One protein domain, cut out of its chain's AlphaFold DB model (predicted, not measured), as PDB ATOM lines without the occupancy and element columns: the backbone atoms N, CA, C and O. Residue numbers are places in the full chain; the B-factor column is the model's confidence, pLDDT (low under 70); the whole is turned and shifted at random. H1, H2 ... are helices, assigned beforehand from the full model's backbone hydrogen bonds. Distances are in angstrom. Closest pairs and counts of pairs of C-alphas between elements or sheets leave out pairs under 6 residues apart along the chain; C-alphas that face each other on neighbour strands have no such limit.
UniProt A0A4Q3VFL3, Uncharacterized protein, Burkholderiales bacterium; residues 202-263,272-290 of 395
ATOM      1  N   VAL A 202     -17.329  55.917  40.399       68.25
ATOM      2  CA  VAL A 202     -17.331  54.630  41.104       68.25
ATOM      3  C   VAL A 202     -16.137  54.579  42.044       68.25
ATOM      4  O   VAL A 202     -14.998  54.788  41.632       68.25
ATOM      5  N   HIS A 203     -16.400  54.284  43.316       74.00
ATOM      6  CA  HIS A 203     -15.334  54.075  44.282       74.00
ATOM      7  C   HIS A 203     -14.562  52.799  43.922       74.00
ATOM      8  O   HIS A 203     -15.128  51.696  43.891       74.00
ATOM      9  N   ILE A 204     -13.284  52.988  43.611       73.62
ATOM     10  CA  ILE A 204     -12.304  51.950  43.304       73.62
ATOM     11  C   ILE A 204     -11.271  52.008  44.422       73.62
ATOM     12  O   ILE A 204     -10.645  53.052  44.622       73.62
ATOM     13  N   ASP A 205     -11.127  50.915  45.163       74.88
ATOM     14  CA  ASP A 205     -10.089  50.824  46.181       74.88
ATOM     15  C   ASP A 205      -8.739  50.589  45.472       74.88
ATOM     16  O   ASP A 205      -8.643  49.690  44.632       74.88
ATOM     17  N   PRO A 206      -7.681  51.368  45.765       71.75
ATOM     18  CA  PRO A 206      -6.359  51.169  45.165       71.75
ATOM     19  C   PRO A 206      -5.753  49.779  45.409       71.75
ATOM     20  O   PRO A 206      -4.834  49.380  44.698       71.75
ATOM     21  N   THR A 207      -6.223  49.060  46.431       77.88
ATOM     22  CA  THR A 207      -5.744  47.719  46.797       77.88
ATOM     23  C   THR A 207      -6.527  46.588  46.130       77.88
ATOM     24  O   THR A 207      -6.162  45.415  46.256       77.88
ATOM     25  N   GLU A 208      -7.593  46.926  45.407       78.44
ATOM     26  CA  GLU A 208      -8.482  45.961  44.781       78.44
ATOM     27  C   GLU A 208      -7.774  45.224  43.641       78.44
ATOM     28  O   GLU A 208      -7.107  45.813  42.784       78.44
ATOM     29  N   LYS A 209      -7.915  43.897  43.617       82.50
ATOM     30  CA  LYS A 209      -7.323  43.094  42.543       82.50
ATOM     31  C   LYS A 209      -8.088  43.351  41.241       82.50
ATOM     32  O   LYS A 209      -9.316  43.467  41.283       82.50
ATOM     33  N   PRO A 210      -7.416  43.337  40.071       79.25
ATOM     34  CA  PRO A 210      -8.080  43.514  38.775       79.25
ATOM     35  C   PRO A 210      -9.277  42.588  38.601       79.25
ATOM     36  O   PRO A 210     -10.322  42.953  38.080       79.25
ATOM     37  N   SER A 211      -9.147  41.383  39.118       73.19
ATOM     38  CA  SER A 211     -10.144  40.354  39.001       73.19
ATOM     39  C   SER A 211     -11.393  40.562  39.870       73.19
ATOM     40  O   SER A 211     -12.492  40.155  39.493       73.19
ATOM     41  N   GLU A 212     -11.273  41.290  40.978       81.69
ATOM     42  CA  GLU A 212     -12.411  41.725  41.789       81.69
ATOM     43  C   GLU A 212     -13.159  42.887  41.121       81.69
ATOM     44  O   GLU A 212     -14.393  42.862  41.033       81.69
ATOM     45  N   LEU A 213     -12.418  43.819  40.505       81.44
ATOM     46  CA  LEU A 213     -12.989  44.864  39.648       81.44
ATOM     47  C   LEU A 213     -13.793  44.261  38.489       81.44
ATOM     48  O   LEU A 213     -14.894  44.727  38.187       81.44
ATOM     49  N   LEU A 214     -13.298  43.178  37.885       72.62
ATOM     50  CA  LEU A 214     -13.996  42.471  36.810       72.62
ATOM     51  C   LEU A 214     -15.264  41.772  37.281       72.62
ATOM     52  O   LEU A 214     -16.307  41.892  36.635       72.62
ATOM     53  N   LEU A 215     -15.222  41.107  38.435       74.31
ATOM     54  CA  LEU A 215     -16.419  40.516  39.028       74.31
ATOM     55  C   LEU A 215     -17.481  41.582  39.328       74.31
ATOM     56  O   LEU A 215     -18.671  41.358  39.076       74.31
ATOM     57  N   ARG A 216     -17.076  42.761  39.812       80.31
ATOM     58  CA  ARG A 216     -17.984  43.901  40.005       80.31
ATOM     59  C   ARG A 216     -18.524  44.425  38.675       80.31
ATOM     60  O   ARG A 216     -19.723  44.679  38.587       80.31
ATOM     61  N   ALA A 217     -17.692  44.527  37.639       74.94
ATOM     62  CA  ALA A 217     -18.106  44.982  36.312       74.94
ATOM     63  C   ALA A 217     -19.151  44.045  35.677       74.94
ATOM     64  O   ALA A 217     -20.154  44.512  35.132       74.94
ATOM     65  N   ILE A 218     -18.965  42.726  35.802       68.88
ATOM     66  CA  ILE A 218     -19.911  41.708  35.313       68.88
ATOM     67  C   ILE A 218     -21.247  41.801  36.062       68.88
ATOM     68  O   ILE A 218     -22.316  41.712  35.455       68.88
ATOM     69  N   ARG A 219     -21.203  42.011  37.383       73.62
ATOM     70  CA  ARG A 219     -22.403  42.150  38.227       73.62
ATOM     71  C   ARG A 219     -23.100  43.504  38.064       73.62
ATOM     72  O   ARG A 219     -24.283  43.619  38.391       73.62
ATOM     73  N   ALA A 220     -22.397  44.521  37.566       69.06
ATOM     74  CA  ALA A 220     -22.945  45.854  37.366       69.06
ATOM     75  C   ALA A 220     -24.024  45.846  36.273       69.06
ATOM     76  O   ALA A 220     -23.799  45.427  35.133       69.06
ATOM     77  N   ARG A 221     -25.214  46.344  36.627       63.69
ATOM     78  CA  ARG A 221     -26.326  46.543  35.683       63.69
ATOM     79  C   ARG A 221     -26.183  47.829  34.871       63.69
ATOM     80  O   ARG A 221     -26.673  47.882  33.751       63.69
ATOM     81  N   ASP A 222     -25.527  48.837  35.440       68.69
ATOM     82  CA  ASP A 222     -25.292  50.126  34.792       68.69
ATOM     83  C   ASP A 222     -24.107  50.019  33.806       68.69
ATOM     84  O   ASP A 222     -23.001  49.645  34.220       68.69
ATOM     85  N   PRO A 223     -24.307  50.324  32.509       65.38
ATOM     86  CA  PRO A 223     -23.251  50.257  31.502       65.38
ATOM     87  C   PRO A 223     -22.102  51.242  31.759       65.38
ATOM     88  O   PRO A 223     -20.969  50.951  31.375       65.38
ATOM     89  N   VAL A 224     -22.353  52.375  32.420       69.50
ATOM     90  CA  VAL A 224     -21.320  53.374  32.723       69.50
ATOM     91  C   VAL A 224     -20.438  52.898  33.878       69.50
ATOM     92  O   VAL A 224     -19.216  52.924  33.763       69.50
ATOM     93  N   VAL A 225     -21.041  52.343  34.937       71.06
ATOM     94  CA  VAL A 225     -20.307  51.686  36.039       71.06
ATOM     95  C   VAL A 225     -19.466  50.523  35.515       71.06
ATOM     96  O   VAL A 225     -18.309  50.366  35.897       71.06
ATOM     97  N   ARG A 226     -20.033  49.710  34.613       69.62
ATOM     98  CA  ARG A 226     -19.307  48.607  33.976       69.62
ATOM     99  C   ARG A 226     -18.088  49.120  33.216       69.62
ATOM    100  O   ARG A 226     -17.019  48.535  33.352       69.62
ATOM    101  N   LYS A 227     -18.240  50.197  32.441       72.75
ATOM    102  CA  LYS A 227     -17.146  50.818  31.685       72.75
ATOM    103  C   LYS A 227     -16.032  51.316  32.611       72.75
ATOM    104  O   LYS A 227     -14.887  50.942  32.396       72.75
ATOM    105  N   GLU A 228     -16.369  52.064  33.658       76.19
ATOM    106  CA  GLU A 228     -15.391  52.610  34.617       76.19
ATOM    107  C   GLU A 228     -14.592  51.508  35.331       76.19
ATOM    108  O   GLU A 228     -13.367  51.568  35.386       76.19
ATOM    109  N   LEU A 229     -15.263  50.454  35.812       79.06
ATOM    110  CA  LEU A 229     -14.595  49.315  36.459       79.06
ATOM    111  C   LEU A 229     -13.696  48.535  35.490       79.06
ATOM    112  O   LEU A 229     -12.618  48.074  35.862       79.06
ATOM    113  N   THR A 230     -14.130  48.404  34.236       75.50
ATOM    114  CA  THR A 230     -13.359  47.756  33.165       75.50
ATOM    115  C   THR A 230     -12.101  48.568  32.845       75.50
ATOM    116  O   THR A 230     -11.017  48.004  32.739       75.50
ATOM    117  N   GLU A 231     -12.221  49.891  32.718       80.81
ATOM    118  CA  GLU A 231     -11.090  50.790  32.455       80.81
ATOM    119  C   GLU A 231     -10.086  50.788  33.612       80.81
ATOM    120  O   GLU A 231      -8.881  50.719  33.371       80.81
ATOM    121  N   ALA A 232     -10.568  50.754  34.856       82.06
ATOM    122  CA  ALA A 232      -9.720  50.618  36.035       82.06
ATOM    123  C   ALA A 232      -8.944  49.290  36.052       82.06
ATOM    124  O   ALA A 232      -7.737  49.283  36.290       82.06
ATOM    125  N   ALA A 233      -9.605  48.171  35.735       83.75
ATOM    126  CA  ALA A 233      -8.937  46.874  35.630       83.75
ATOM    127  C   ALA A 233      -7.864  46.875  34.525       83.75
ATOM    128  O   ALA A 233      -6.745  46.411  34.743       83.75
ATOM    129  N   LEU A 234      -8.167  47.451  33.354       82.75
ATOM    130  CA  LEU A 234      -7.214  47.550  32.246       82.75
ATOM    131  C   LEU A 234      -6.012  48.438  32.585       82.75
ATOM    132  O   LEU A 234      -4.894  48.088  32.219       82.75
ATOM    133  N   ALA A 235      -6.206  49.537  33.319       83.94
ATOM    134  CA  ALA A 235      -5.109  50.410  33.738       83.94
ATOM    135  C   ALA A 235      -4.057  49.673  34.589       83.94
ATOM    136  O   ALA A 235      -2.868  49.976  34.500       83.94
ATOM    137  N   ILE A 236      -4.479  48.676  35.372       85.19
ATOM    138  CA  ILE A 236      -3.586  47.847  36.194       85.19
ATOM    139  C   ILE A 236      -2.962  46.710  35.369       85.19
ATOM    140  O   ILE A 236      -1.795  46.363  35.563       85.19
ATOM    141  N   LEU A 237      -3.727  46.105  34.457       85.44
ATOM    142  CA  LEU A 237      -3.299  44.913  33.719       85.44
ATOM    143  C   LEU A 237      -2.398  45.219  32.520       85.44
ATOM    144  O   LEU A 237      -1.466  44.458  32.264       85.44
ATOM    145  N   MET A 238      -2.641  46.319  31.803       85.81
ATOM    146  CA  MET A 238      -1.902  46.669  30.583       85.81
ATOM    147  C   MET A 238      -0.380  46.766  30.810       85.81
ATOM    148  O   MET A 238       0.352  46.087  30.093       85.81
ATOM    149  N   PRO A 239       0.130  47.472  31.845       88.19
ATOM    150  CA  PRO A 239       1.574  47.544  32.084       88.19
ATOM    151  C   PRO A 239       2.210  46.185  32.396       88.19
ATOM    152  O   PRO A 239       3.356  45.936  32.027       88.19
ATOM    153  N   ARG A 240       1.480  45.289  33.075       88.94
ATOM    154  CA  ARG A 240       1.951  43.927  33.377       88.94
ATOM    155  C   ARG A 240       2.010  43.077  32.113       88.94
ATOM    156  O   ARG A 240       2.989  42.372  31.882       88.94
ATOM    157  N   ALA A 241       0.986  43.178  31.273       86.62
ATOM    158  CA  ALA A 241       0.947  42.485  29.997       86.62
ATOM    159  C   ALA A 241       2.072  42.960  29.057       86.62
ATOM    160  O   ALA A 241       2.703  42.140  28.392       86.62
ATOM    161  N   ASP A 242       2.399  44.254  29.061       85.62
ATOM    162  CA  ASP A 242       3.528  44.799  28.294       85.62
ATOM    163  C   ASP A 242       4.886  44.256  28.771       85.62
ATOM    164  O   ASP A 242       5.795  44.067  27.963       85.62
ATOM    165  N   GLN A 243       5.003  43.917  30.058       88.69
ATOM    166  CA  GLN A 243       6.175  43.242  30.633       88.69
ATOM    167  C   GLN A 243       6.239  41.738  30.310       88.69
ATOM    168  O   GLN A 243       7.200  41.075  30.691       88.69
ATOM    169  N   GLY A 244       5.247  41.191  29.599       87.19
ATOM    170  CA  GLY A 244       5.197  39.776  29.228       87.19
ATOM    171  C   GLY A 244       4.481  38.873  30.235       87.19
ATOM    172  O   GLY A 244       4.595  37.657  30.129       87.19
ATOM    173  N   ASP A 245       3.737  39.430  31.197       90.31
ATOM    174  CA  ASP A 245       2.934  38.643  32.141       90.31
ATOM    175  C   ASP A 245       1.747  37.977  31.422       90.31
ATOM    176  O   ASP A 245       0.746  38.625  31.096       90.31
ATOM    177  N   THR A 246       1.843  36.666  31.186       90.38
ATOM    178  CA  THR A 246       0.805  35.886  30.495       90.38
ATOM    179  C   THR A 246      -0.501  35.822  31.283       90.38
ATOM    180  O   THR A 246      -1.576  35.805  30.682       90.38
ATOM    181  N   SER A 247      -0.446  35.877  32.619       87.94
ATOM    182  CA  SER A 247      -1.647  35.899  33.460       87.94
ATOM    183  C   SER A 247      -2.412  37.204  33.271       87.94
ATOM    184  O   SER A 247      -3.630  37.181  33.095       87.94
ATOM    185  N   ALA A 248      -1.700  38.334  33.214       87.94
ATOM    186  CA  ALA A 248      -2.313  39.626  32.923       87.94
ATOM    187  C   ALA A 248      -2.943  39.655  31.522       87.94
ATOM    188  O   ALA A 248      -4.057  40.148  31.365       87.94
ATOM    189  N   MET A 249      -2.288  39.071  30.512       89.06
ATOM    190  CA  MET A 249      -2.848  38.961  29.157       89.06
ATOM    191  C   MET A 249      -4.152  38.148  29.124       89.06
ATOM    192  O   MET A 249      -5.113  38.539  28.459       89.06
ATOM    193  N   ILE A 250      -4.216  37.033  29.859       86.81
ATOM    194  CA  ILE A 250      -5.434  36.215  29.962       86.81
ATOM    195  C   ILE A 250      -6.550  36.989  30.667       86.81
ATOM    196  O   ILE A 250      -7.686  36.982  30.191       86.81
ATOM    197  N   GLU A 251      -6.237  37.696  31.753       84.75
ATOM    198  CA  GLU A 251      -7.216  38.533  32.450       84.75
ATOM    199  C   GLU A 251      -7.740  39.656  31.546       84.75
ATOM    200  O   GLU A 251      -8.952  39.851  31.477       84.75
ATOM    201  N   ILE A 252      -6.874  40.326  30.770       84.38
ATOM    202  CA  ILE A 252      -7.288  41.311  29.752       84.38
ATOM    203  C   ILE A 252      -8.246  40.677  28.741       84.38
ATOM    204  O   ILE A 252      -9.270  41.272  28.404       84.38
ATOM    205  N   SER A 253      -7.955  39.464  28.273       84.56
ATOM    206  CA  SER A 253      -8.857  38.746  27.372       84.56
ATOM    207  C   SER A 253     -10.244  38.533  27.993       84.56
ATOM    208  O   SER A 253     -11.263  38.806  27.350       84.56
ATOM    209  N   ASP A 254     -10.311  38.138  29.267       79.44
ATOM    210  CA  ASP A 254     -11.577  38.004  29.992       79.44
ATOM    211  C   ASP A 254     -12.339  39.326  30.098       79.44
ATOM    212  O   ASP A 254     -13.554  39.354  29.874       79.44
ATOM    213  N   VAL A 255     -11.628  40.430  30.346       77.75
ATOM    214  CA  VAL A 255     -12.201  41.784  30.347       77.75
ATOM    215  C   VAL A 255     -12.857  42.100  29.005       77.75
ATOM    216  O   VAL A 255     -14.015  42.526  28.945       77.75
ATOM    217  N   MET A 256     -12.128  41.876  27.910       77.75
ATOM    218  CA  MET A 256     -12.608  42.181  26.561       77.75
ATOM    219  C   MET A 256     -13.804  41.298  26.181       77.75
ATOM    220  O   MET A 256     -14.761  41.785  25.576       77.75
ATOM    221  N   ARG A 257     -13.812  40.025  26.602       73.50
ATOM    222  CA  ARG A 257     -14.957  39.116  26.432       73.50
ATOM    223  C   ARG A 257     -16.185  39.587  27.217       73.50
ATOM    224  O   ARG A 257     -17.290  39.563  26.680       73.50
ATOM    225  N   ALA A 258     -16.014  40.067  28.449       65.94
ATOM    226  CA  ALA A 258     -17.108  40.601  29.267       65.94
ATOM    227  C   ALA A 258     -17.696  41.916  28.714       65.94
ATOM    228  O   ALA A 258     -18.883  42.197  28.902       65.94
ATOM    229  N   ARG A 259     -16.895  42.710  27.988       63.59
ATOM    230  CA  ARG A 259     -17.333  43.934  27.290       63.59
ATOM    231  C   ARG A 259     -18.189  43.649  26.043       63.59
ATOM    232  O   ARG A 259     -18.927  44.528  25.591       63.59
ATOM    233  N   ALA A 260     -18.141  42.427  25.512       51.41
ATOM    234  CA  ALA A 260     -18.746  42.049  24.235       51.41
ATOM    235  C   ALA A 260     -20.293  42.084  24.107       51.41
ATOM    236  O   ALA A 260     -20.750  42.050  22.967       51.41
ATOM    237  N   PRO A 261     -21.151  42.218  25.147       43.00
ATOM    238  CA  PRO A 261     -22.598  42.305  24.905       43.00
ATOM    239  C   PRO A 261     -23.097  43.685  24.444       43.00
ATOM    240  O   PRO A 261     -24.302  43.852  24.269       43.00
ATOM    241  N   SER A 262     -22.246  44.713  24.338       40.25
ATOM    242  CA  SER A 262     -22.730  46.098  24.153       40.25
ATOM    243  C   SER A 262     -21.928  46.951  23.179       40.25
ATOM    244  O   SER A 262     -22.160  48.157  23.104       40.25
ATOM    245  N   TYR A 263     -21.026  46.355  22.401       42.25
ATOM    246  CA  TYR A 263     -20.458  47.071  21.267       42.25
ATOM    247  C   TYR A 263     -21.507  47.105  20.153       42.25
ATOM    248  O   TYR A 263     -21.670  46.161  19.386       42.25
ATOM    249  N   ASP A 272      -5.574  50.111  12.996       46.62
ATOM    250  CA  ASP A 272      -4.777  48.975  13.540       46.62
ATOM    251  C   ASP A 272      -4.760  48.838  15.079       46.62
ATOM    252  O   ASP A 272      -4.486  47.763  15.622       46.62
ATOM    253  N   GLY A 273      -5.125  49.904  15.796       47.75
ATOM    254  CA  GLY A 273      -5.380  49.891  17.233       47.75
ATOM    255  C   GLY A 273      -6.527  48.974  17.679       47.75
ATOM    256  O   GLY A 273      -6.566  48.632  18.854       47.75
ATOM    257  N   TYR A 274      -7.430  48.505  16.802       55.38
ATOM    258  CA  TYR A 274      -8.507  47.572  17.191       55.38
ATOM    259  C   TYR A 274      -7.972  46.208  17.651       55.38
ATOM    260  O   TYR A 274      -8.616  45.523  18.449       55.38
ATOM    261  N   LYS A 275      -6.783  45.808  17.177       56.31
ATOM    262  CA  LYS A 275      -6.227  44.482  17.463       56.31
ATOM    263  C   LYS A 275      -5.936  44.312  18.954       56.31
ATOM    264  O   LYS A 275      -6.251  43.265  19.504       56.31
ATOM    265  N   ILE A 276      -5.458  45.364  19.630       57.56
ATOM    266  CA  ILE A 276      -5.179  45.337  21.078       57.56
ATOM    267  C   ILE A 276      -6.450  45.256  21.937       57.56
ATOM    268  O   ILE A 276      -6.386  44.873  23.099       57.56
ATOM    269  N   TYR A 277      -7.619  45.574  21.376       63.62
ATOM    270  CA  TYR A 277      -8.908  45.443  22.063       63.62
ATOM    271  C   TYR A 277      -9.615  44.117  21.754       63.62
ATOM    272  O   TYR A 277     -10.702  43.857  22.268       63.62
ATOM    273  N   SER A 278      -9.001  43.248  20.944       77.44
ATOM    274  CA  SER A 278      -9.513  41.905  20.696       77.44
ATOM    275  C   SER A 278      -9.113  40.959  21.826       77.44
ATOM    276  O   SER A 278      -7.936  40.831  22.160       77.44
ATOM    277  N   HIS A 279     -10.084  40.222  22.372       80.88
ATOM    278  CA  HIS A 279      -9.790  39.173  23.352       80.88
ATOM    279  C   HIS A 279      -8.872  38.078  22.767       80.88
ATOM    280  O   HIS A 279      -8.066  37.506  23.500       80.88
ATOM    281  N   LEU A 280      -8.957  37.824  21.451       83.94
ATOM    282  CA  LEU A 280      -8.134  36.830  20.755       83.94
ATOM    283  C   LEU A 280      -6.680  37.264  20.657       83.94
ATOM    284  O   LEU A 280      -5.795  36.441  20.846       83.94
ATOM    285  N   TYR A 281      -6.427  38.554  20.434       86.38
ATOM    286  CA  TYR A 281      -5.066  39.076  20.336       86.38
ATOM    287  C   TYR A 281      -4.256  38.789  21.602       86.38
ATOM    288  O   TYR A 281      -3.121  38.321  21.529       86.38
ATOM    289  N   TRP A 282      -4.853  39.031  22.769       86.56
ATOM    290  CA  TRP A 282      -4.184  38.785  24.042       86.56
ATOM    291  C   TRP A 282      -3.989  37.300  24.332       86.56
ATOM    292  O   TRP A 282      -2.945  36.923  24.858       86.56
ATOM    293  N   LEU A 283      -4.937  36.445  23.935       88.56
ATOM    294  CA  LEU A 283      -4.764  34.997  24.055       88.56
ATOM    295  C   LEU A 283      -3.687  34.467  23.110       88.56
ATOM    296  O   LEU A 283      -2.880  33.651  23.532       88.56
ATOM    297  N   GLU A 284      -3.632  34.935  21.864       89.38
ATOM    298  CA  GLU A 284      -2.579  34.568  20.911       89.38
ATOM    299  C   GLU A 284      -1.201  35.002  21.412       89.38
ATOM    300  O   GLU A 284      -0.235  34.251  21.293       89.38
ATOM    301  N   ARG A 285      -1.112  36.192  22.016       90.38
ATOM    302  CA  ARG A 285       0.126  36.703  22.608       90.38
ATOM    303  C   ARG A 285       0.550  35.908  23.846       90.38
ATOM    304  O   ARG A 285       1.722  35.586  23.986       90.38
ATOM    305  N   ALA A 286      -0.382  35.545  24.722       91.19
ATOM    306  CA  ALA A 286      -0.079  34.683  25.865       91.19
ATOM    307  C   ALA A 286       0.302  33.260  25.416       91.19
ATOM    308  O   ALA A 286       1.249  32.669  25.930       91.19
ATOM    309  N   ALA A 287      -0.380  32.731  24.398       90.50
ATOM    310  CA  ALA A 287      -0.080  31.430  23.815       90.50
ATOM    311  C   ALA A 287       1.288  31.409  23.114       90.50
ATOM    312  O   ALA A 287       1.996  30.409  23.204       90.50
ATOM    313  N   SER A 288       1.700  32.493  22.449       90.12
ATOM    314  CA  SER A 288       3.030  32.576  21.829       90.12
ATOM    315  C   SER A 288       4.164  32.634  22.856       90.12
ATOM    316  O   SER A 288       5.272  32.195  22.556       90.12
ATOM    317  N   LEU A 289       3.875  33.089  24.079       90.81
ATOM    318  CA  LEU A 289       4.770  32.998  25.236       90.81
ATOM    319  C   LEU A 289       4.757  31.612  25.911       90.81
ATOM    320  O   LEU A 289       5.469  31.404  26.889       90.81
ATOM    321  N   GLY A 290       3.987  30.654  25.384       88.75
ATOM    322  CA  GLY A 290       3.943  29.275  25.871       88.75
ATOM    323  C   GLY A 290       2.903  29.012  26.960       88.75
ATOM    324  O   GLY A 290       2.923  27.939  27.560       88.75
TER     325      GLY A 290
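What this domain is: This is residues 202 to 263 and 272 to 290 of the 395 residues of an uncharacterized protein of Burkholderiales bacterium (UniProt A0A4Q3VFL3). H1, H2 and H3 form an up-and-down bundle; H5 extends it, so that H1, H3 and H5 make a row, with H2 over H1 and H3 and short H4 set crosswise near H5. The printed part has 81 residues with five named helices, H1 to H5, and no named strand. It is all helix and compact, radius of gyration of the C-alphas 12.4 A, spanning 35 by 29 by 19 A.

How they stand to each other: H1, residues 210 to 219, and H2, residues 223 to 242, form a hairpin; their closest C-alphas, Ala 217 and Arg 226, are 4.5 A apart. H2 and H3, residues 246 to 259, form another, closest at C-alphas 241 and 248, 5.2 A. H3 touches H5, residues 279 to 288, opposite ways at a shallow tilt of 15 degrees; closest C-alphas 253 and 279, 4.1 A. H4, residues 272 to 277, has 0 of 2 O i to N i+4 pairs within hydrogen-bond range, but 2 of 3 to N i+3.

Where its parts are: H1 begins at C-alpha 210 (-8.080, 43.514, 38.775); H2 is 27.5 A long; H5 ends at C-alpha 288 (3.030, 32.576, 21.829).

The domain as a whole: Residues 264 to 271 are cut out, C-alphas 263 and 272 being 17.6 A apart; pLDDT is under 70 in 20 residues, among them 272 to 277.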